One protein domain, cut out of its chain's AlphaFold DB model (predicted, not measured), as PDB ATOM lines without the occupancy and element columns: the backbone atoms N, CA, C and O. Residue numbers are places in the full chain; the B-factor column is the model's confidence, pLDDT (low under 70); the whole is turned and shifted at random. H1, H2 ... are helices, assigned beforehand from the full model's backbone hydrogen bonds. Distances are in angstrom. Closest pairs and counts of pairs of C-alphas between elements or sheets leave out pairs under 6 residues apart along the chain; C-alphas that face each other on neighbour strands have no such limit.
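This is residues 130 to 177 of the 179 residues of an uncharacterized protein of Candidatus Geothermarchaeota archaeon ex4572_27 (UniProt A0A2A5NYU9). What shape is this? A long helix, H1, bends at residues 143 and 144 into an uneven V of short arm H1a and long arm H1b, and past the far end of H1b the small helix H2 folds back. How large is it? The printed part has 48 residues, 43 of them in two named helices, H1 then H2, with no named strand; its class is all helix. It is only just loose, close to extended, with a radius of gyration of the C-alphas of 14.3 A, spanning 40 by 21 by 16 A.

Where is the bend? H1, residues 130 to 168, was assigned as one helix by its hydrogen bonds, but C-alphas 142 and 145 are 9.6 A apart. Its arms H1a, residues 130 to 142, and H1b, residues 145 to 168, touch through residues 136 to 141 and 146 to 151 alone, opposite ways at a steep tilt of 45 degrees; the closest C-alphas, of Arg 140 and Gly 147, are 4.7 A apart. What of the rest? H2, residues 174 to 177, is close to H1b but not clearly touching, the closest C-alphas, of Cys 166 and Gly 177, being 7.9 A apart; H1a and H2 are apart. Each O i to N i+4 pair is within hydrogen-bond range in H1b, 8 of 9 in H1a; H2 is too short for one.

Where does H1a begin? C-alpha 130 is at (66.247, -38.746, 112.511). How long are the arms? H1a measures 15.5 A and H1b 34.7 A, ending at C-alpha 168, (56.221, -19.764, 136.861); H2 measures 5.2 A.

Is it unbroken? The printed part has no cut, and the link from H1 to H2 is tight. Where is confidence low? Residue 177 alone is under 70.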
ATOM      1  N   GLU A 130      65.683 -39.134 113.810       92.19
ATOM      2  CA  GLU A 130      66.247 -38.746 112.511       92.19
ATOM      3  C   GLU A 130      65.946 -37.281 112.158       92.19
ATOM      4  O   GLU A 130      66.846 -36.529 111.774       92.19
ATOM      5  N   TYR A 131      64.691 -36.846 112.318       91.94
ATOM      6  CA  TYR A 131      64.318 -35.463 112.028       91.94
ATOM      7  C   TYR A 131      64.977 -34.497 113.017       91.94
ATOM      8  O   TYR A 131      65.489 -33.455 112.610       91.94
ATOM      9  N   MET A 132      65.041 -34.857 114.303       92.31
ATOM     10  CA  MET A 132      65.748 -34.069 115.313       92.31
ATOM     11  C   MET A 132      67.253 -33.973 115.006       92.31
ATOM     12  O   MET A 132      67.840 -32.892 115.078       92.31
ATOM     13  N   GLY A 133      67.872 -35.076 114.588       93.50
ATOM     14  CA  GLY A 133      69.257 -35.119 114.133       93.50
ATOM     15  C   GLY A 133      69.487 -34.202 112.932       93.50
ATOM     16  O   GLY A 133      70.456 -33.442 112.919       93.50
ATOM     17  N   SER A 134      68.564 -34.188 111.969       93.25
ATOM     18  CA  SER A 134      68.614 -33.276 110.820       93.25
ATOM     19  C   SER A 134      68.555 -31.803 111.239       93.25
ATOM     20  O   SER A 134      69.362 -31.001 110.768       93.25
ATOM     21  N   LEU A 135      67.668 -31.450 112.177       92.56
ATOM     22  CA  LEU A 135      67.529 -30.075 112.665       92.56
ATOM     23  C   LEU A 135      68.796 -29.550 113.351       92.56
ATOM     24  O   LEU A 135      69.116 -28.373 113.202       92.56
ATOM     25  N   VAL A 136      69.528 -30.396 114.080       92.94
ATOM     26  CA  VAL A 136      70.714 -29.968 114.846       92.94
ATOM     27  C   VAL A 136      72.003 -30.295 114.095       92.94
ATOM     28  O   VAL A 136      72.718 -29.396 113.652       92.94
ATOM     29  N   ALA A 137      72.320 -31.583 113.946       94.56
ATOM     30  CA  ALA A 137      73.561 -32.026 113.320       94.56
ATOM     31  C   ALA A 137      73.578 -31.680 111.828       94.56
ATOM     32  O   ALA A 137      74.558 -31.106 111.355       94.56
ATOM     33  N   GLY A 138      72.469 -31.922 111.121       95.69
ATOM     34  CA  GLY A 138      72.339 -31.590 109.701       95.69
ATOM     35  C   GLY A 138      72.503 -30.092 109.423       95.69
ATOM     36  O   GLY A 138      73.207 -29.712 108.486       95.69
ATOM     37  N   THR A 139      71.940 -29.228 110.274       95.50
ATOM     38  CA  THR A 139      72.138 -27.769 110.188       95.50
ATOM     39  C   THR A 139      73.608 -27.385 110.344       95.50
ATOM     40  O   THR A 139      74.138 -26.624 109.531       95.50
ATOM     41  N   ARG A 140      74.303 -27.937 111.345       95.88
ATOM     42  CA  ARG A 140      75.736 -27.678 111.543       95.88
ATOM     43  C   ARG A 140      76.574 -28.171 110.362       95.88
ATOM     44  O   ARG A 140      77.442 -27.447 109.891       95.88
ATOM     45  N   GLU A 141      76.316 -29.378 109.869       97.00
ATOM     46  CA  GLU A 141      77.057 -29.968 108.747       97.00
ATOM     47  C   GLU A 141      76.865 -29.183 107.447       97.00
ATOM     48  O   GLU A 141      77.819 -28.955 106.707       97.00
ATOM     49  N   ARG A 142      75.633 -28.739 107.172       97.38
ATOM     50  CA  ARG A 142      75.289 -28.032 105.932       97.38
ATOM     51  C   ARG A 142      75.778 -26.586 105.917       97.38
ATOM     52  O   ARG A 142      76.165 -26.097 104.858       97.38
ATOM     53  N   PHE A 143      75.722 -25.899 107.058       97.25
ATOM     54  CA  PHE A 143      75.947 -24.452 107.144       97.25
ATOM     55  C   PHE A 143      77.199 -24.058 107.942       97.25
ATOM     56  O   PHE A 143      77.496 -22.867 108.055       97.25
ATOM     57  N   GLY A 144      77.945 -25.023 108.485       96.44
ATOM     58  CA  GLY A 144      79.178 -24.789 109.233       96.44
ATOM     59  C   GLY A 144      78.982 -23.795 110.379       96.44
ATOM     60  O   GLY A 144      77.997 -23.854 111.116       96.44
ATOM     61  N   THR A 145      79.894 -22.830 110.490       97.44
ATOM     62  CA  THR A 145      79.895 -21.813 111.555       97.44
ATOM     63  C   THR A 145      78.632 -20.947 111.583       97.44
ATOM     64  O   THR A 145      78.203 -20.522 112.655       97.44
ATOM     65  N   ALA A 146      77.989 -20.708 110.434       97.12
ATOM     66  CA  ALA A 146      76.710 -19.998 110.394       97.12
ATOM     67  C   ALA A 146      75.585 -20.832 111.033       97.12
ATOM     68  O   ALA A 146      74.768 -20.296 111.783       97.12
ATOM     69  N   GLY A 147      75.582 -22.146 110.786       97.25
ATOM     70  CA  GLY A 147      74.668 -23.085 111.435       97.25
ATOM     71  C   GLY A 147      74.894 -23.159 112.944       97.25
ATOM     72  O   GLY A 147      73.938 -23.114 113.709       97.25
ATOM     73  N   GLU A 148      76.151 -23.189 113.393       96.88
ATOM     74  CA  GLU A 148      76.495 -23.177 114.824       96.88
ATOM     75  C   GLU A 148      76.000 -21.914 115.531       96.88
ATOM     76  O   GLU A 148      75.404 -22.000 116.606       96.88
ATOM     77  N   ALA A 149      76.198 -20.745 114.914       97.62
ATOM     78  CA  ALA A 149      75.692 -19.488 115.449       97.62
ATOM     79  C   ALA A 149      74.160 -19.511 115.560       97.62
ATOM     80  O   ALA A 149      73.613 -19.130 116.596       97.62
ATOM     81  N   PHE A 150      73.466 -20.002 114.528       96.31
ATOM     82  CA  PHE A 150      72.010 -20.125 114.541       96.31
ATOM     83  C   PHE A 150      71.522 -21.050 115.666       96.31
ATOM     84  O   PHE A 150      70.674 -20.648 116.463       96.31
ATOM     85  N   LEU A 151      72.118 -22.238 115.795       96.44
ATOM     86  CA  LEU A 151      71.780 -23.213 116.837       96.44
ATOM     87  C   LEU A 151      72.043 -22.675 118.250       96.44
ATOM     88  O   LEU A 151      71.252 -22.926 119.160       96.44
ATOM     89  N   TYR A 152      73.118 -21.903 118.447       96.69
ATOM     90  CA  TYR A 152      73.379 -21.234 119.723       96.69
ATOM     91  C   TYR A 152      72.241 -20.278 120.095       96.69
ATOM     92  O   TYR A 152      71.735 -20.327 121.219       96.69
ATOM     93  N   TYR A 153      71.813 -19.425 119.159       97.12
ATOM     94  CA  TYR A 153      70.740 -18.470 119.420       97.12
ATOM     95  C   TYR A 153      69.381 -19.154 119.596       97.12
ATOM     96  O   TYR A 153      68.649 -18.775 120.511       97.12
ATOM     97  N   GLU A 154      69.055 -20.182 118.804       95.44
ATOM     98  CA  GLU A 154      67.853 -20.996 119.029       95.44
ATOM     99  C   GLU A 154      67.847 -21.620 120.426       95.44
ATOM    100  O   GLU A 154      66.882 -21.451 121.174       95.44
ATOM    101  N   GLY A 155      68.942 -22.280 120.815       95.19
ATOM    102  CA  GLY A 155      69.079 -22.898 122.131       95.19
ATOM    103  C   GLY A 155      68.981 -21.882 123.269       95.19
ATOM    104  O   GLY A 155      68.296 -22.127 124.263       95.19
ATOM    105  N   LEU A 156      69.599 -20.706 123.116       96.50
ATOM    106  CA  LEU A 156      69.521 -19.621 124.096       96.50
ATOM    107  C   LEU A 156      68.084 -19.101 124.257       96.50
ATOM    108  O   LEU A 156      67.628 -18.896 125.385       96.50
ATOM    109  N   MET A 157      67.363 -18.892 123.152       96.62
ATOM    110  CA  MET A 157      65.966 -18.449 123.180       96.62
ATOM    111  C   MET A 157      65.055 -19.506 123.808       96.62
ATOM    112  O   MET A 157      64.303 -19.198 124.734       96.62
ATOM    113  N   ALA A 158      65.166 -20.762 123.367       92.75
ATOM    114  CA  ALA A 158      64.402 -21.876 123.919       92.75
ATOM    115  C   ALA A 158      64.677 -22.056 125.421       92.75
ATOM    116  O   ALA A 158      63.745 -22.191 126.216       92.75
ATOM    117  N   GLY A 159      65.946 -21.975 125.828       93.06
ATOM    118  CA  GLY A 159      66.365 -22.063 127.223       93.06
ATOM    119  C   GLY A 159      65.766 -20.961 128.097       93.06
ATOM    120  O   GLY A 159      65.311 -21.246 129.204       93.06
ATOM    121  N   ARG A 160      65.687 -19.716 127.603       93.94
ATOM    122  CA  ARG A 160      65.027 -18.609 128.322       93.94
ATOM    123  C   ARG A 160      63.538 -18.869 128.533       93.94
ATOM    124  O   ARG A 160      63.065 -18.734 129.659       93.94
ATOM    125  N   ILE A 161      62.836 -19.328 127.495       91.25
ATOM    126  CA  ILE A 161      61.411 -19.688 127.575       91.25
ATOM    127  C   ILE A 161      61.189 -20.801 128.612       91.25
ATOM    128  O   ILE A 161      60.263 -20.738 129.422       91.25
ATOM    129  N   ILE A 162      62.045 -21.829 128.615       88.75
ATOM    130  CA  ILE A 162      61.965 -22.928 129.586       88.75
ATOM    131  C   ILE A 162      62.270 -22.426 131.004       88.75
ATOM    132  O   ILE A 162      61.555 -22.781 131.936       88.75
ATOM    133  N   ALA A 163      63.279 -21.572 131.185       88.62
ATOM    134  CA  ALA A 163      63.638 -21.028 132.493       88.62
ATOM    135  C   ALA A 163      62.517 -20.163 133.094       88.62
ATOM    136  O   ALA A 163      62.190 -20.307 134.272       88.62
ATOM    137  N   GLU A 164      61.896 -19.293 132.294       88.88
ATOM    138  CA  GLU A 164      60.722 -18.515 132.709       88.88
ATOM    139  C   GLU A 164      59.559 -19.423 133.111       88.88
ATOM    140  O   GLU A 164      58.920 -19.198 134.141       88.88
ATOM    141  N   ARG A 165      59.344 -20.510 132.363       83.31
ATOM    142  CA  ARG A 165      58.345 -21.520 132.714       83.31
ATOM    143  C   ARG A 165      58.653 -22.192 134.048       83.31
ATOM    144  O   ARG A 165      57.758 -22.279 134.885       83.31
ATOM    145  N   CYS A 166      59.885 -22.643 134.269       85.19
ATOM    146  CA  CYS A 166      60.288 -23.240 135.542       85.19
ATOM    147  C   CYS A 166      59.998 -22.282 136.705       85.19
ATOM    148  O   CYS A 166      59.353 -22.682 137.673       85.19
ATOM    149  N   ARG A 167      60.336 -20.994 136.559       85.69
ATOM    150  CA  ARG A 167      60.010 -19.968 137.565       85.69
ATOM    151  C   ARG A 167      58.507 -19.822 137.797       85.69
ATOM    152  O   ARG A 167      58.090 -19.745 138.947       85.69
ATOM    153  N   SER A 168      57.691 -19.829 136.738       83.50
ATOM    154  CA  SER A 168      56.221 -19.764 136.861       83.50
ATOM    155  C   SER A 168      55.624 -20.960 137.613       83.50
ATOM    156  O   SER A 168      54.561 -20.846 138.214       83.50
ATOM    157  N   LEU A 169      56.331 -22.095 137.614       81.81
ATOM    158  CA  LEU A 169      55.966 -23.312 138.340       81.81
ATOM    159  C   LEU A 169      56.580 -23.370 139.750       81.81
ATOM    160  O   LEU A 169      56.461 -24.393 140.418       81.81
ATOM    161  N   GLY A 170      57.240 -22.300 140.206       85.06
ATOM    162  CA  GLY A 170      57.896 -22.232 141.515       85.06
ATOM    163  C   GLY A 170      59.272 -22.905 141.576       85.06
ATOM    164  O   GLY A 170      59.853 -22.992 142.652       85.06
ATOM    165  N   ILE A 171      59.820 -23.358 140.445       86.12
ATOM    166  CA  ILE A 171      61.161 -23.946 140.375       86.12
ATOM    167  C   ILE A 171      62.172 -22.804 140.268       86.12
ATOM    168  O   ILE A 171      62.337 -22.182 139.214       86.12
ATOM    169  N   THR A 172      62.841 -22.517 141.381       83.56
ATOM    170  CA  THR A 172      63.801 -21.411 141.496       83.56
ATOM    171  C   THR A 172      65.249 -21.824 141.270       83.56
ATOM    172  O   THR A 172      66.085 -20.972 140.968       83.56
ATOM    173  N   SER A 173      65.558 -23.119 141.367       84.75
ATOM    174  CA  SER A 173      66.896 -23.659 141.137       84.75
ATOM    175  C   SER A 173      66.862 -25.033 140.463       84.75
ATOM    176  O   SER A 173      65.842 -25.722 140.458       84.75
ATOM    177  N   LEU A 174      68.004 -25.455 139.910       76.12
ATOM    178  CA  LEU A 174      68.156 -26.792 139.325       76.12
ATOM    179  C   LEU A 174      67.937 -27.898 140.373       76.12
ATOM    180  O   LEU A 174      67.337 -28.923 140.072       76.12
ATOM    181  N   ALA A 175      68.387 -27.667 141.609       81.31
ATOM    182  CA  ALA A 175      68.214 -28.600 142.719       81.31
ATOM    183  C   ALA A 175      66.741 -28.751 143.136       81.31
ATOM    184  O   ALA A 175      66.356 -29.817 143.610       81.31
ATOM    185  N   ASP A 176      65.925 -27.712 142.944       77.31
ATOM    186  CA  ASP A 176      64.481 -27.772 143.195       77.31
ATOM    187  C   ASP A 176      63.750 -28.559 142.103       77.31
ATOM    188  O   ASP A 176      62.783 -29.251 142.393       77.31
ATOM    189  N   GLY A 177      64.212 -28.467 140.850       69.12
ATOM    190  CA  GLY A 177      63.573 -29.117 139.699       69.12
ATOM    191  C   GLY A 177      63.925 -30.594 139.490       69.12
ATOM    192  O   GLY A 177      63.300 -31.235 138.650       69.12
TER     193      GLY A 177